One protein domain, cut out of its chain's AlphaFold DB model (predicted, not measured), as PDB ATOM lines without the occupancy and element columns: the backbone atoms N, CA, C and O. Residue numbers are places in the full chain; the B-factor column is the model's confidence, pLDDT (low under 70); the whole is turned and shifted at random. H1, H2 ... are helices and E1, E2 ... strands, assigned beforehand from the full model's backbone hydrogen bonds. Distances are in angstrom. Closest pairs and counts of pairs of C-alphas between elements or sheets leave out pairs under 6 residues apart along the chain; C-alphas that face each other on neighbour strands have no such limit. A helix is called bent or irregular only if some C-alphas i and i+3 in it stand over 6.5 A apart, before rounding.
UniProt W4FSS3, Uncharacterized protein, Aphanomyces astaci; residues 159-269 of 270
ATOM      1  N   ALA A 159     159.366 173.025 136.125       79.94
ATOM      2  CA  ALA A 159     158.642 173.788 137.138       79.94
ATOM      3  C   ALA A 159     159.282 173.630 138.527       79.94
ATOM      4  O   ALA A 159     159.573 174.629 139.184       79.94
ATOM      5  N   GLU A 160     159.597 172.399 138.934       85.00
ATOM      6  CA  GLU A 160     160.301 172.120 140.190       85.00
ATOM      7  C   GLU A 160     161.697 172.752 140.216       85.00
ATOM      8  O   GLU A 160     162.103 173.312 141.234       85.00
ATOM      9  N   LEU A 161     162.433 172.712 139.101       82.19
ATOM     10  CA  LEU A 161     163.739 173.367 138.985       82.19
ATOM     11  C   LEU A 161     163.624 174.892 139.110       82.19
ATOM     12  O   LEU A 161     164.425 175.501 139.819       82.19
ATOM     13  N   ARG A 162     162.632 175.516 138.457       82.62
ATOM     14  CA  ARG A 162     162.359 176.960 138.583       82.62
ATOM     15  C   ARG A 162     161.991 177.319 140.025       82.62
ATOM     16  O   ARG A 162     162.583 178.244 140.570       82.62
ATOM     17  N   ALA A 163     161.099 176.559 140.660       84.00
ATOM     18  CA  ALA A 163     160.714 176.765 142.055       84.00
ATOM     19  C   ALA A 163     161.915 176.629 143.004       84.00
ATOM     20  O   ALA A 163     162.158 177.511 143.823       84.00
ATOM     21  N   THR A 164     162.729 175.582 142.827       84.88
ATOM     22  CA  THR A 164     163.953 175.368 143.617       84.88
ATOM     23  C   THR A 164     164.934 176.533 143.438       84.88
ATOM     24  O   THR A 164     165.527 176.993 144.406       84.88
ATOM     25  N   ARG A 165     165.108 177.048 142.211       82.19
ATOM     26  CA  ARG A 165     165.967 178.217 141.944       82.19
ATOM     27  C   ARG A 165     165.455 179.481 142.630       82.19
ATOM     28  O   ARG A 165     166.259 180.208 143.198       82.19
ATOM     29  N   VAL A 166     164.148 179.737 142.579       84.75
ATOM     30  CA  VAL A 166     163.529 180.892 143.246       84.75
ATOM     31  C   VAL A 166     163.717 180.799 144.757       84.75
ATOM     32  O   VAL A 166     164.128 181.773 145.379       84.75
ATOM     33  N   GLU A 167     163.467 179.631 145.344       86.56
ATOM     34  CA  GLU A 167     163.612 179.434 146.787       86.56
ATOM     35  C   GLU A 167     165.072 179.559 147.237       86.56
ATOM     36  O   GLU A 167     165.374 180.269 148.195       86.56
ATOM     37  N   TYR A 168     166.002 178.971 146.479       82.44
ATOM     38  CA  TYR A 168     167.432 179.159 146.709       82.44
ATOM     39  C   TYR A 168     167.819 180.642 146.641       82.44
ATOM     40  O   TYR A 168     168.459 181.145 147.564       82.44
ATOM     41  N   ALA A 169     167.367 181.367 145.611       82.31
ATOM     42  CA  ALA A 169     167.650 182.791 145.438       82.31
ATOM     43  C   ALA A 169     167.158 183.640 146.624       82.31
ATOM     44  O   ALA A 169     167.883 184.536 147.056       82.31
ATOM     45  N   LYS A 170     165.983 183.332 147.201       84.69
ATOM     46  CA  LYS A 170     165.482 184.010 148.412       84.69
ATOM     47  C   LYS A 170     166.418 183.848 149.606       84.69
ATOM     48  O   LYS A 170     166.538 184.770 150.400       84.69
ATOM     49  N   SER A 171     167.064 182.691 149.747       83.69
ATOM     50  CA  SER A 171     168.012 182.438 150.840       83.69
ATOM     51  C   SER A 171     169.428 182.953 150.550       83.69
ATOM     52  O   SER A 171     170.170 183.279 151.476       83.69
ATOM     53  N   PHE A 172     169.797 183.024 149.268       83.31
ATOM     54  CA  PHE A 172     171.129 183.385 148.799       83.31
ATOM     55  C   PHE A 172     171.345 184.900 148.813       83.31
ATOM     56  O   PHE A 172     172.291 185.386 149.430       83.31
ATOM     57  N   TRP A 173     170.450 185.664 148.179       84.81
ATOM     58  CA  TRP A 173     170.658 187.102 147.997       84.81
ATOM     59  C   TRP A 173     170.747 187.898 149.301       84.81
ATOM     60  O   TRP A 173     171.662 188.707 149.403       84.81
ATOM     61  N   PRO A 174     169.925 187.656 150.341       88.00
ATOM     62  CA  PRO A 174     170.071 188.382 151.603       88.00
ATOM     63  C   PRO A 174     171.446 188.212 152.262       88.00
ATOM     64  O   PRO A 174     171.884 189.105 152.979       88.00
ATOM     65  N   LYS A 175     172.128 187.084 152.018       84.12
ATOM     66  CA  LYS A 175     173.457 186.796 152.577       84.12
ATOM     67  C   LYS A 175     174.581 187.428 151.764       84.12
ATOM     68  O   LYS A 175     175.550 187.902 152.343       84.12
ATOM     69  N   TYR A 176     174.448 187.440 150.439       81.62
ATOM     70  CA  TYR A 176     175.541 187.811 149.537       81.62
ATOM     71  C   TYR A 176     175.311 189.115 148.762       81.62
ATOM     72  O   TYR A 176     176.157 189.503 147.970       81.62
ATOM     73  N   THR A 177     174.213 189.842 149.006       82.31
ATOM     74  CA  THR A 177     173.927 191.126 148.330       82.31
ATOM     75  C   THR A 177     174.945 192.228 148.628       82.31
ATOM     76  O   THR A 177     174.963 193.226 147.913       82.31
ATOM     77  N   ALA A 178     175.737 192.085 149.694       81.44
ATOM     78  CA  ALA A 178     176.785 193.035 150.058       81.44
ATOM     79  C   ALA A 178     178.084 192.828 149.258       81.44
ATOM     80  O   ALA A 178     178.932 193.718 149.246       81.44
ATOM     81  N   TYR A 179     178.242 191.675 148.602       79.25
ATOM     82  CA  TYR A 179     179.374 191.411 147.720       79.25
ATOM     83  C   TYR A 179     179.176 192.131 146.386       79.25
ATOM     84  O   TYR A 179     178.060 192.209 145.867       79.25
ATOM     85  N   ASP A 180     180.274 192.626 145.813       78.38
ATOM     86  CA  ASP A 180     180.269 193.136 144.444       78.38
ATOM     87  C   ASP A 180     179.827 192.002 143.496       78.38
ATOM     88  O   ASP A 180     180.406 190.912 143.558       78.38
ATOM     89  N   PRO A 181     178.826 192.212 142.617       79.25
ATOM     90  CA  PRO A 181     178.439 191.230 141.608       79.25
ATOM     91  C   PRO A 181     179.608 190.707 140.765       79.25
ATOM     92  O   PRO A 181     179.558 189.569 140.306       79.25
ATOM     93  N   ALA A 182     180.668 191.502 140.588       76.94
ATOM     94  CA  ALA A 182     181.890 191.091 139.904       76.94
ATOM     95  C   ALA A 182     182.707 190.031 140.666       76.94
ATOM     96  O   ALA A 182     183.593 189.446 140.059       76.94
ATOM     97  N   CYS A 183     182.416 189.781 141.948       75.00
ATOM     98  CA  CYS A 183     183.066 188.786 142.816       75.00
ATOM     99  C   CYS A 183     182.156 187.575 143.125       75.00
ATOM    100  O   CYS A 183     182.489 186.724 143.957       75.00
ATOM    101  N   LEU A 184     180.978 187.503 142.496       75.50
ATOM    102  CA  LEU A 184     180.056 186.372 142.588       75.50
ATOM    103  C   LEU A 184     180.208 185.513 141.332       75.50
ATOM    104  O   LEU A 184     179.836 185.935 140.238       75.50
ATOM    105  N   HIS A 185     180.725 184.294 141.477       73.75
ATOM    106  CA  HIS A 185     181.075 183.465 140.324       73.75
ATOM    107  C   HIS A 185     180.505 182.055 140.415       73.75
ATOM    108  O   HIS A 185     180.539 181.415 141.467       73.75
ATOM    109  N   GLY A 186     180.060 181.508 139.284       71.62
ATOM    110  CA  GLY A 186     179.890 180.064 139.167       71.62
ATOM    111  C   GLY A 186     181.250 179.361 139.099       71.62
ATOM    112  O   GLY A 186     182.133 179.785 138.354       71.62
ATOM    113  N   ALA A 187     181.418 178.233 139.796       65.94
ATOM    114  CA  ALA A 187     182.656 177.441 139.727       65.94
ATOM    115  C   ALA A 187     183.022 177.024 138.284       65.94
ATOM    116  O   ALA A 187     184.197 176.965 137.919       65.94
ATOM    117  N   HIS A 188     182.011 176.761 137.447       65.88
ATOM    118  CA  HIS A 188     182.198 176.465 136.025       65.88
ATOM    119  C   HIS A 188     182.664 177.689 135.221       65.88
ATOM    120  O   HIS A 188     183.486 177.550 134.318       65.88
ATOM    121  N   GLU A 189     182.168 178.881 135.558       61.34
ATOM    122  CA  GLU A 189     182.522 180.133 134.883       61.34
ATOM    123  C   GLU A 189     183.965 180.533 135.189       61.34
ATOM    124  O   GLU A 189     184.699 180.855 134.262       61.34
ATOM    125  N   LEU A 190     184.409 180.403 136.444       63.22
ATOM    126  CA  LEU A 190     185.818 180.573 136.830       63.22
ATOM    127  C   LEU A 190     186.734 179.599 136.079       63.22
ATOM    128  O   LEU A 190     187.762 179.994 135.531       63.22
ATOM    129  N   GLY A 191     186.327 178.328 135.986       59.72
ATOM    130  CA  GLY A 191     187.074 177.315 135.241       59.72
ATOM    131  C   GLY A 191     187.211 177.618 133.743       59.72
ATOM    132  O   GLY A 191     188.219 177.262 133.136       59.72
ATOM    133  N   LEU A 192     186.215 178.281 133.145       59.25
ATOM    134  CA  LEU A 192     186.235 178.720 131.745       59.25
ATOM    135  C   LEU A 192     186.965 180.053 131.537       59.25
ATOM    136  O   LEU A 192     187.549 180.262 130.472       59.25
ATOM    137  N   ALA A 193     186.901 180.956 132.516       57.88
ATOM    138  CA  ALA A 193     187.537 182.269 132.470       57.88
ATOM    139  C   ALA A 193     189.059 182.183 132.641       57.88
ATOM    140  O   ALA A 193     189.772 183.045 132.122       57.88
ATOM    141  N   SER A 194     189.563 181.126 133.293       58.97
ATOM    142  CA  SER A 194     191.001 180.886 133.397       58.97
ATOM    143  C   SER A 194     191.640 180.827 132.006       58.97
ATOM    144  O   SER A 194     191.360 179.965 131.168       58.97
ATOM    145  N   HIS A 195     192.573 181.746 131.755       58.53
ATOM    146  CA  HIS A 195     193.414 181.732 130.557       58.53
ATOM    147  C   HIS A 195     194.477 180.617 130.595       58.53
ATOM    148  O   HIS A 195     195.289 180.492 129.671       58.53
ATOM    149  N   ARG A 196     194.494 179.804 131.660       61.62
ATOM    150  CA  ARG A 196     195.412 178.689 131.873       61.62
ATOM    151  C   ARG A 196     194.634 177.377 131.844       61.62
ATOM    152  O   ARG A 196     193.471 177.293 132.213       61.62
ATOM    153  N   LYS A 197     195.286 176.308 131.388       64.75
ATOM    154  CA  LYS A 197     194.718 174.970 131.568       64.75
ATOM    155  C   LYS A 197     194.857 174.602 133.037       64.75
ATOM    156  O   LYS A 197     195.982 174.397 133.493       64.75
ATOM    157  N   LEU A 198     193.731 174.519 133.737       70.31
ATOM    158  CA  LEU A 198     193.697 174.022 135.105       70.31
ATOM    159  C   LEU A 198     194.208 172.570 135.138       70.31
ATOM    160  O   LEU A 198     193.956 171.810 134.190       70.31
ATOM    161  N   PRO A 199     194.966 172.185 136.179       72.06
ATOM    162  CA  PRO A 199     195.412 170.809 136.339       72.06
ATOM    163  C   PRO A 199     194.199 169.866 136.391       72.06
ATOM    164  O   PRO A 199     193.152 170.251 136.915       72.06
ATOM    165  N   PRO A 200     194.294 168.635 135.858       77.75
ATOM    166  CA  PRO A 200     193.202 167.677 135.964       77.75
ATOM    167  C   PRO A 200     192.847 167.431 137.434       77.75
ATOM    168  O   PRO A 200     193.741 167.196 138.243       77.75
ATOM    169  N   PHE A 201     191.561 167.458 137.771       79.12
ATOM    170  CA  PHE A 201     191.068 167.060 139.087       79.12
ATOM    171  C   PHE A 201     190.464 165.661 138.985       79.12
ATOM    172  O   PHE A 201     189.516 165.449 138.229       79.12
ATOM    173  N   VAL A 202     191.046 164.696 139.695       79.12
ATOM    174  CA  VAL A 202     190.677 163.280 139.607       79.12
ATOM    175  C   VAL A 202     190.187 162.800 140.963       79.12
ATOM    176  O   VAL A 202     190.882 162.929 141.971       79.12
ATOM    177  N   ILE A 203     188.995 162.208 140.978       78.94
ATOM    178  CA  ILE A 203     188.448 161.574 142.174       78.94
ATOM    179  C   ILE A 203     188.781 160.091 142.112       78.94
ATOM    180  O   ILE A 203     188.367 159.392 141.188       78.94
ATOM    181  N   VAL A 204     189.553 159.630 143.087       80.00
ATOM    182  CA  VAL A 204     189.968 158.235 143.214       80.00
ATOM    183  C   VAL A 204     188.995 157.527 144.142       80.00
ATOM    184  O   VAL A 204     188.747 157.988 145.257       80.00
ATOM    185  N   HIS A 205     188.445 156.406 143.681       78.75
ATOM    186  CA  HIS A 205     187.588 155.562 144.501       78.75
ATOM    187  C   HIS A 205     188.425 154.869 145.579       78.75
ATOM    188  O   HIS A 205     189.263 154.026 145.269       78.75
ATOM    189  N   GLY A 206     188.197 155.196 146.845       77.19
ATOM    190  CA  GLY A 206     188.950 154.599 147.944       77.19
ATOM    191  C   GLY A 206     188.625 155.225 149.289       77.19
ATOM    192  O   GLY A 206     187.908 156.222 149.373       77.19
ATOM    193  N   GLN A 207     189.167 154.647 150.356       78.25
ATOM    194  CA  GLN A 207     188.996 155.197 151.697       78.25
ATOM    195  C   GLN A 207     189.924 156.403 151.901       78.25
ATOM    196  O   GLN A 207     191.138 156.273 151.716       78.25
ATOM    197  N   PRO A 208     189.398 157.580 152.291       74.94
ATOM    198  CA  PRO A 208     190.233 158.719 152.658       74.94
ATOM    199  C   PRO A 208     191.223 158.339 153.769       74.94
ATOM    200  O   PRO A 208     190.821 157.840 154.815       74.94
ATOM    201  N   GLY A 209     192.522 158.556 153.541       69.50
ATOM    202  CA  GLY A 209     193.580 158.170 154.488       69.50
ATOM    203  C   GLY A 209     193.932 156.675 154.497       69.50
ATOM    204  O   GLY A 209     194.784 156.261 155.281       69.50
ATOM    205  N   GLY A 210     193.308 155.872 153.632       73.62
ATOM    206  CA  GLY A 210     193.640 154.466 153.439       73.62
ATOM    207  C   GLY A 210     194.980 154.255 152.730       73.62
ATOM    208  O   GLY A 210     195.562 155.170 152.144       73.62
ATOM    209  N   LEU A 211     195.471 153.015 152.777       66.88
ATOM    210  CA  LEU A 211     196.663 152.599 152.041       66.88
ATOM    211  C   LEU A 211     196.399 152.672 150.533       66.88
ATOM    212  O   LEU A 211     195.453 152.067 150.033       66.88
ATOM    213  N   VAL A 212     197.259 153.399 149.823       67.19
ATOM    214  CA  VAL A 212     197.273 153.435 148.357       67.19
ATOM    215  C   VAL A 212     198.206 152.343 147.854       67.19
ATOM    216  O   VAL A 212     199.326 152.198 148.357       67.19
ATOM    217  N   GLU A 213     197.765 151.579 146.857       67.12
ATOM    218  CA  GLU A 213     198.599 150.552 146.244       67.12
ATOM    219  C   GLU A 213     199.774 151.220 145.510       67.12
ATOM    220  O   GLU A 213     199.605 152.006 144.576       67.12
ATOM    221  N   GLN A 214     201.005 150.943 145.946       63.16
ATOM    222  CA  GLN A 214     202.198 151.624 145.421       63.16
ATOM    223  C   GLN A 214     202.457 151.326 143.934       63.16
ATOM    224  O   GLN A 214     203.115 152.107 143.247       63.16
ATOM    225  N   THR A 215     201.929 150.209 143.438       69.19
ATOM    226  CA  THR A 215     201.943 149.776 142.033       69.19
ATOM    227  C   THR A 215     201.035 150.628 141.145       69.19
ATOM    228  O   THR A 215     201.285 150.736 139.945       69.19
ATOM    229  N   GLU A 216     200.015 151.265 141.723       69.31
ATOM    230  CA  GLU A 216     199.028 152.084 141.021       69.31
ATOM    231  C   GLU A 216     199.530 153.522 140.820       69.31
ATOM    232  O   GLU A 216     199.288 154.131 139.778       69.31
ATOM    233  N   LEU A 217     200.317 154.046 141.772       62.22
ATOM    234  CA  LEU A 217     200.880 155.407 141.765       62.22
ATOM    235  C   LEU A 217     201.554 155.831 140.440       62.22
ATOM    236  O   LEU A 217     201.326 156.959 140.000       62.22
ATOM    237  N   PRO A 218     202.335 154.979 139.744       73.88
ATOM    238  CA  PRO A 218     202.938 155.328 138.456       73.88
ATOM    239  C   PRO A 218     201.941 155.523 137.303       73.88
ATOM    240  O   PRO A 218     202.309 156.129 136.295       73.88
ATOM    241  N   THR A 219     200.712 155.004 137.416       74.44
ATOM    242  CA  THR A 219     199.675 155.105 136.370       74.44
ATOM    243  C   THR A 219     198.927 156.438 136.403       74.44
ATOM    244  O   THR A 219     198.311 156.842 135.413       74.44
ATOM    245  N   TYR A 220     199.026 157.161 137.516       73.81
ATOM    246  CA  TYR A 220     198.338 158.420 137.727       73.81
ATOM    247  C   TYR A 220     198.994 159.576 136.941       73.81
ATOM    248  O   TYR A 220     200.220 159.746 136.977       73.81
ATOM    249  N   PRO A 221     198.213 160.392 136.201       74.88
ATOM    250  CA  PRO A 221     198.752 161.520 135.449       74.88
ATOM    251  C   PRO A 221     199.462 162.546 136.345       74.88
ATOM    252  O   PRO A 221     198.875 163.193 137.207       74.88
ATOM    253  N   ARG A 222     200.752 162.769 136.082       71.25
ATOM    254  CA  ARG A 222     201.540 163.758 136.830       71.25
ATOM    255  C   ARG A 222     200.957 165.163 136.672       71.25
ATOM    256  O   ARG A 222     200.625 165.579 135.564       71.25
ATOM    257  N   GLY A 223     200.912 165.903 137.777       72.12
ATOM    258  CA  GLY A 223     200.397 167.274 137.815       72.12
ATOM    259  C   GLY A 223     198.875 167.377 137.926       72.12
ATOM    260  O   GLY A 223     198.358 168.488 137.876       72.12
ATOM    261  N   ALA A 224     198.163 166.258 138.075       78.25
ATOM    262  CA  ALA A 224     196.765 166.261 138.483       78.25
ATOM    263  C   ALA A 224     196.632 166.414 140.007       78.25
ATOM    264  O   ALA A 224     197.516 166.020 140.771       78.25
ATOM    265  N   ILE A 225     195.508 166.983 140.432       78.19
ATOM    266  CA  ILE A 225     195.087 167.048 141.829       78.19
ATOM    267  C   ILE A 225     194.161 165.863 142.079       78.19
ATOM    268  O   ILE A 225     193.224 165.625 141.314       78.19
ATOM    269  N   TYR A 226     194.423 165.127 143.155       79.69
ATOM    270  CA  TYR A 226     193.690 163.917 143.502       79.69
ATOM    271  C   TYR A 226     192.895 164.104 144.782       79.69
ATOM    272  O   TYR A 226     193.431 164.566 145.789       79.69
ATOM    273  N   ALA A 227     191.638 163.677 144.761       81.00
ATOM    274  CA  ALA A 227     190.820 163.542 145.954       81.00
ATOM    275  C   ALA A 227     190.360 162.089 146.088       81.00
ATOM    276  O   ALA A 227     189.754 161.538 145.175       81.00
ATOM    277  N   VAL A 228     190.644 161.456 147.226       77.69
ATOM    278  CA  VAL A 228     190.183 160.088 147.506       77.69
ATOM    279  C   VAL A 228     188.794 160.153 148.131       77.69
ATOM    280  O   VAL A 228     188.591 160.935 149.066       77.69
ATOM    281  N   GLN A 229     187.843 159.369 147.628       82.06
ATOM    282  CA  GLN A 229     186.464 159.333 148.114       82.06
ATOM    283  C   GLN A 229     185.855 157.940 147.926       82.06
ATOM    284  O   GLN A 229     186.054 157.312 146.889       82.06
ATOM    285  N   GLU A 230     185.098 157.461 148.915       79.69
ATOM    286  CA  GLU A 230     184.675 156.052 148.987       79.69
ATOM    287  C   GLU A 230     183.802 155.582 147.829       79.69
ATOM    288  O   GLU A 230     183.756 154.396 147.562       79.69
ATOM    289  N   ASN A 231     183.102 156.494 147.166       81.50
ATOM    290  CA  ASN A 231     182.130 156.220 146.115       81.50
ATOM    291  C   ASN A 231     182.417 157.061 144.851       81.50
ATOM    292  O   ASN A 231     181.556 157.198 143.982       81.50
ATOM    293  N   ALA A 232     183.603 157.675 144.777       76.25
ATOM    294  CA  ALA A 232     184.052 158.576 143.721       76.25
ATOM    295  C   ALA A 232     183.068 159.701 143.301       76.25
ATOM    296  O   ALA A 232     183.015 160.070 142.127       76.25
ATOM    297  N   TRP A 233     182.307 160.284 144.237       77.06
ATOM    298  CA  TRP A 233     181.475 161.475 143.982       77.06
ATOM    299  C   TRP A 233     182.025 162.736 144.655       77.06
ATOM    300  O   TRP A 233     182.864 162.673 145.554       77.06
ATOM    301  N   VAL A 234     181.552 163.901 144.199       78.44
ATOM    302  CA  VAL A 234     181.976 165.211 144.712       78.44
ATOM    303  C   VAL A 234     181.185 165.567 145.972       78.44
ATOM    304  O   VAL A 234     180.074 166.100 145.894       78.44
ATOM    305  N   ASP A 235     181.735 165.215 147.131       80.25
ATOM    306  CA  ASP A 235     181.215 165.614 148.440       80.25
ATOM    307  C   ASP A 235     181.740 166.994 148.877       80.25
ATOM    308  O   ASP A 235     182.526 167.624 148.172       80.25
ATOM    309  N   GLU A 236     181.273 167.496 150.022       78.81
ATOM    310  CA  GLU A 236     181.693 168.796 150.570       78.81
ATOM    311  C   GLU A 236     183.217 168.907 150.721       78.81
ATOM    312  O   GLU A 236     183.803 169.927 150.362       78.81
ATOM    313  N   ARG A 237     183.882 167.832 151.153       81.88
ATOM    314  CA  ARG A 237     185.341 167.792 151.303       81.88
ATOM    315  C   ARG A 237     186.041 167.787 149.944       81.88
ATOM    316  O   ARG A 237     187.047 168.467 149.776       81.88
ATOM    317  N   VAL A 238     185.539 167.034 148.967       78.31
ATOM    318  CA  VAL A 238     186.097 167.030 147.604       78.31
ATOM    319  C   VAL A 238     185.930 168.409 146.950       78.31
ATOM    320  O   VAL A 238     186.851 168.871 146.277       78.31
ATOM    321  N   TRP A 239     184.804 169.092 147.183       79.69
ATOM    322  CA  TRP A 239     184.604 170.471 146.733       79.69
ATOM    323  C   TRP A 239     185.557 171.458 147.403       79.69
ATOM    324  O   TRP A 239     186.106 172.308 146.708       79.69
ATOM    325  N   ASP A 240     185.803 171.332 148.708       78.62
ATOM    326  CA  ASP A 240     186.782 172.162 149.420       78.62
ATOM    327  C   ASP A 240     188.192 171.997 148.825       78.62
ATOM    328  O   ASP A 240     188.852 172.991 148.523       78.62
ATOM    329  N   ILE A 241     188.615 170.760 148.526       76.12
ATOM    330  CA  ILE A 241     189.892 170.499 147.837       76.12
ATOM    331  C   ILE A 241     189.892 171.139 146.442       76.12
ATOM    332  O   ILE A 241     190.869 171.782 146.066       76.12
ATOM    333  N   TYR A 242     188.811 170.999 145.671       76.44
ATOM    334  CA  TYR A 242     188.704 171.610 144.344       76.44
ATOM    335  C   TYR A 242     188.825 173.142 144.410       76.44
ATOM    336  O   TYR A 242     189.583 173.752 143.658       76.44
ATOM    337  N   LEU A 243     188.120 173.779 145.341       76.44
ATOM    338  CA  LEU A 243     188.135 175.230 145.496       76.44
ATOM    339  C   LEU A 243     189.508 175.731 145.959       76.44
ATOM    340  O   LEU A 243     190.060 176.650 145.352       76.44
ATOM    341  N   ARG A 244     190.094 175.091 146.975       75.69
ATOM    342  CA  ARG A 244     191.389 175.484 147.545       75.69
ATOM    343  C   ARG A 244     192.564 175.175 146.644       75.69
ATOM    344  O   ARG A 244     193.465 175.988 146.544       75.69
ATOM    345  N   GLU A 245     192.612 174.008 146.022       74.50
ATOM    346  CA  GLU A 245     193.817 173.583 145.305       74.50
ATOM    347  C   GLU A 245     193.809 174.010 143.838       74.50
ATOM    348  O   GLU A 245     194.877 174.145 143.240       74.50
ATOM    349  N   LEU A 246     192.628 174.256 143.264       74.69
ATOM    350  CA  LEU A 246     192.475 174.503 141.832       74.69
ATOM    351  C   LEU A 246     191.949 175.913 141.543       74.69
ATOM    352  O   LEU A 246     192.567 176.623 140.752       74.69
ATOM    353  N   LEU A 247     190.872 176.351 142.203       71.75
ATOM    354  CA  LEU A 247     190.262 177.658 141.918       71.75
ATOM    355  C   LEU A 247     190.874 178.843 142.679       71.75
ATOM    356  O   LEU A 247     190.775 179.959 142.175       71.75
ATOM    357  N   ARG A 248     191.563 178.640 143.815       69.88
ATOM    358  CA  ARG A 248     192.200 179.748 144.570       69.88
ATOM    359  C   ARG A 248     193.112 180.626 143.712       69.88
ATOM    360  O   ARG A 248     193.232 181.815 143.947       69.88
ATOM    361  N   TYR A 249     193.772 180.026 142.721       66.44
ATOM    362  CA  TYR A 249     194.772 180.700 141.894       66.44
ATOM    363  C   TYR A 249     194.163 181.585 140.804       66.44
ATOM    364  O   TYR A 249     194.895 182.329 140.155       66.44
ATOM    365  N   GLU A 250     192.852 181.481 140.591       69.06
ATOM    366  CA  GLU A 250     192.095 182.263 139.612       69.06
ATOM    367  C   GLU A 250     191.261 183.366 140.281       69.06
ATOM    368  O   GLU A 250     190.611 184.152 139.598       69.06
ATOM    369  N   ILE A 251     191.260 183.423 141.617       69.00
ATOM    370  CA  ILE A 251     190.476 184.371 142.402       69.00
ATOM    371  C   ILE A 251     191.408 185.487 142.887       69.00
ATOM    372  O   ILE A 251     192.276 185.274 143.728       69.00
ATOM    373  N   GLU A 252     191.234 186.691 142.340       67.31
ATOM    374  CA  GLU A 252     192.092 187.854 142.626       67.31
ATOM    375  C   GLU A 252     191.597 188.723 143.802       67.31
ATOM    376  O   GLU A 252     192.309 189.630 144.232       67.31
ATOM    377  N   ALA A 253     190.416 188.433 144.358       68.50
ATOM    378  CA  ALA A 253     189.816 189.146 145.489       68.50
ATOM    379  C   ALA A 253     188.859 188.229 146.280       68.50
ATOM    380  O   ALA A 253     188.386 187.241 145.711       68.50
ATOM    381  N   PRO A 254     188.517 188.537 147.550       73.56
ATOM    382  CA  PRO A 254     187.528 187.775 148.315       73.56
ATOM    383  C   PRO A 254     186.233 187.581 147.517       73.56
ATOM    384  O   PRO A 254     185.544 188.546 147.190       73.56
ATOM    385  N   SER A 255     185.939 186.328 147.171       73.06
ATOM    386  CA  SER A 255     184.879 185.978 146.222       73.06
ATOM    387  C   SER A 255     183.982 184.879 146.768       73.06
ATOM    388  O   SER A 255     184.410 184.026 147.553       73.06
ATOM    389  N   VAL A 256     182.734 184.876 146.303       76.94
ATOM    390  CA  VAL A 256     181.759 183.829 146.613       76.94
ATOM    391  C   VAL A 256     181.615 182.945 145.387       76.94
ATOM    392  O   VAL A 256     181.160 183.386 144.328       76.94
ATOM    393  N   VAL A 257     181.987 181.676 145.541       74.81
ATOM    394  CA  VAL A 257     181.883 180.692 144.464       74.81
ATOM    395  C   VAL A 257     180.643 179.838 144.674       74.81
ATOM    396  O   VAL A 257     180.510 179.161 145.692       74.81
ATOM    397  N   VAL A 258     179.739 179.845 143.695       72.38
ATOM    398  CA  VAL A 258     178.561 178.974 143.678       72.38
ATOM    399  C   VAL A 258     178.895 177.701 142.916       72.38
ATOM    400  O   VAL A 258     179.269 177.722 141.739       72.38
ATOM    401  N   VAL A 259     178.737 176.580 143.604       69.69
ATOM    402  CA  VAL A 259     179.080 175.256 143.099       69.69
ATOM    403  C   VAL A 259     177.815 174.448 142.781       69.69
ATOM    404  O   VAL A 259     176.733 174.723 143.310       69.69
ATOM    405  N   ASP A 260     177.929 173.473 141.876       63.88
ATOM    406  CA  ASP A 260     176.794 172.665 141.424       63.88
ATOM    407  C   ASP A 260     176.093 171.935 142.594       63.88
ATOM    408  O   ASP A 260     176.703 171.632 143.620       63.88
ATOM    409  N   ASN A 261     174.790 171.669 142.447       55.56
ATOM    410  CA  ASN A 261     173.845 171.211 143.486       55.56
ATOM    411  C   ASN A 261     173.436 172.218 144.580       55.56
ATOM    412  O   ASN A 261     172.863 171.791 145.582       55.56
ATOM    413  N   GLN A 262     173.628 173.532 144.396       52.19
ATOM    414  CA  GLN A 262     173.089 174.576 145.299       52.19
ATOM    415  C   GLN A 262     173.546 174.456 146.766       52.19
ATOM    416  O   GLN A 262     172.896 174.998 147.661       52.19
ATOM    417  N   ARG A 263     174.607 173.690 147.045       48.19
ATOM    418  CA  ARG A 263     174.896 173.252 148.416       48.19
ATOM    419  C   ARG A 263     175.957 174.063 149.134       48.19
ATOM    420  O   ARG A 263     175.878 174.120 150.353       48.19
ATOM    421  N   LEU A 264     176.873 174.738 148.442       49.97
ATOM    422  CA  LEU A 264     177.907 175.532 149.107       49.97
ATOM    423  C   LEU A 264     178.234 176.793 148.305       49.97
ATOM    424  O   LEU A 264     178.629 176.730 147.143       49.97
ATOM    425  N   ALA A 265     178.041 177.929 148.968       51.00
ATOM    426  CA  ALA A 265     178.682 179.193 148.661       51.00
ATOM    427  C   ALA A 265     179.771 179.345 149.723       51.00
ATOM    428  O   ALA A 265     179.487 179.748 150.847       51.00
ATOM    429  N   SER A 266     180.976 178.871 149.427       55.53
ATOM    430  CA  SER A 266     182.110 179.054 150.329       55.53
ATOM    431  C   SER A 266     182.749 180.402 150.029       55.53
ATOM    432  O   SER A 266     183.040 180.701 148.866       55.53
ATOM    433  N   GLU A 267     182.998 181.191 151.067       53.75
ATOM    434  CA  GLU A 267     183.920 182.317 150.976       53.75
ATOM    435  C   GLU A 267     185.318 181.742 150.745       53.75
ATOM    436  O   GLU A 267     185.789 180.912 151.525       53.75
ATOM    437  N   VAL A 268     185.956 182.125 149.642       53.19
ATOM    438  CA  VAL A 268     187.350 181.761 149.393       53.19
ATOM    439  C   VAL A 268     188.200 182.934 149.885       53.19
ATOM    440  O   VAL A 268     188.193 183.984 149.236       53.19
ATOM    441  N   PRO A 269     188.865 182.819 151.053       51.19
ATOM    442  CA  PRO A 269     189.769 183.857 151.523       51.19
ATOM    443  C   PRO A 269     191.008 183.921 150.625       51.19
ATOM    444  O   PRO A 269     191.406 182.914 150.033       51.19
TER     445      PRO A 269
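What this domain is: This is residues 159 to 269 of the 270 residues of an uncharacterized protein of Aphanomyces astaci (UniProt W4FSS3). A loose, drawn-out row of parts has helix H3 in the middle, between a small sheet of E1, E4 and E5 towards one end and the strand pair E2 and E3 towards the other. Helix H1 makes the end beyond the three-stranded sheet, short helix H2 is beside that sheet and touches one end of H3, and at the opposite end a long loop runs out from E2 and E3, its residues 213 to 219 sticking out. The printed part has 111 residues, with three named helices and five named strands in the order H1 E1 H2 E2 E3 H3 E4 E5, and its class is mixed, helices and strands. The larger sheet has the order E1 E4 E5 and is mixed; E2 and E3 are parallel. The whole is loose, with a radius of gyration of the C-alphas of 16.6 A, and elongated, spanning 50 by 33 by 23 A.

Where its parts are: H1, residues 159 to 176, begins with C-alpha 159 at (158.642, 173.788, 137.138), is 25.2 A long and has a kink of 28 degrees near residue 170. E1 is residues 184 to 186 and H2 residues 187 to 193. E2, residues 201 to 205, and E3, residues 225 to 229, are each 13.2 A long. H3, residues 236 to 250, is 20.2 A long and only just irregular: C-alphas 246 and 249 are 6.6 A apart. E4 is residues 255 to 258; E5, residues 265 to 268, ends with C-alpha 268 at (187.350, 181.761, 149.393).

How they stand to each other: H1 is only just not on the sheet of E1, E4 and E5, with 4 pairs of C-alphas within 10 A. E1 and E4 are parallel, with N 185 and O 256 3.0 A apart. E4 and E5 form an antiparallel hairpin, with N 268 and O 255 3.2 A apart. H2 is on this sheet at a height of 5.2 A, and H3 only grazes it with residues 239 to 248. H2 and H3 touch, H3 with residues 247 to 250 alone, closest at the C-alphas of Leu 190 and Glu 250, 7.1 A apart; they run the same way at a shallow tilt of 21 degrees. The closest C-alphas of E3 and H3 are those of Ala 227 and Val 238, 6.1 A apart. In E2 and E3, N 204 and O 227 are 2.8 A apart. Every O i to N i+4 pair is within hydrogen-bond range in H2, 12 of 14 in H1 and 8 of 11 in H3.

The domain as a whole: The C-alphas farthest apart are those of Pro 174 and Thr 215, 51.0 A. The printed part has no cut, and its one long link is residues 206 to 224. Mean pLDDT of the printed part is 73.1; it is under 70 in 36 residues, among them 187 to 197 and 259 to 269.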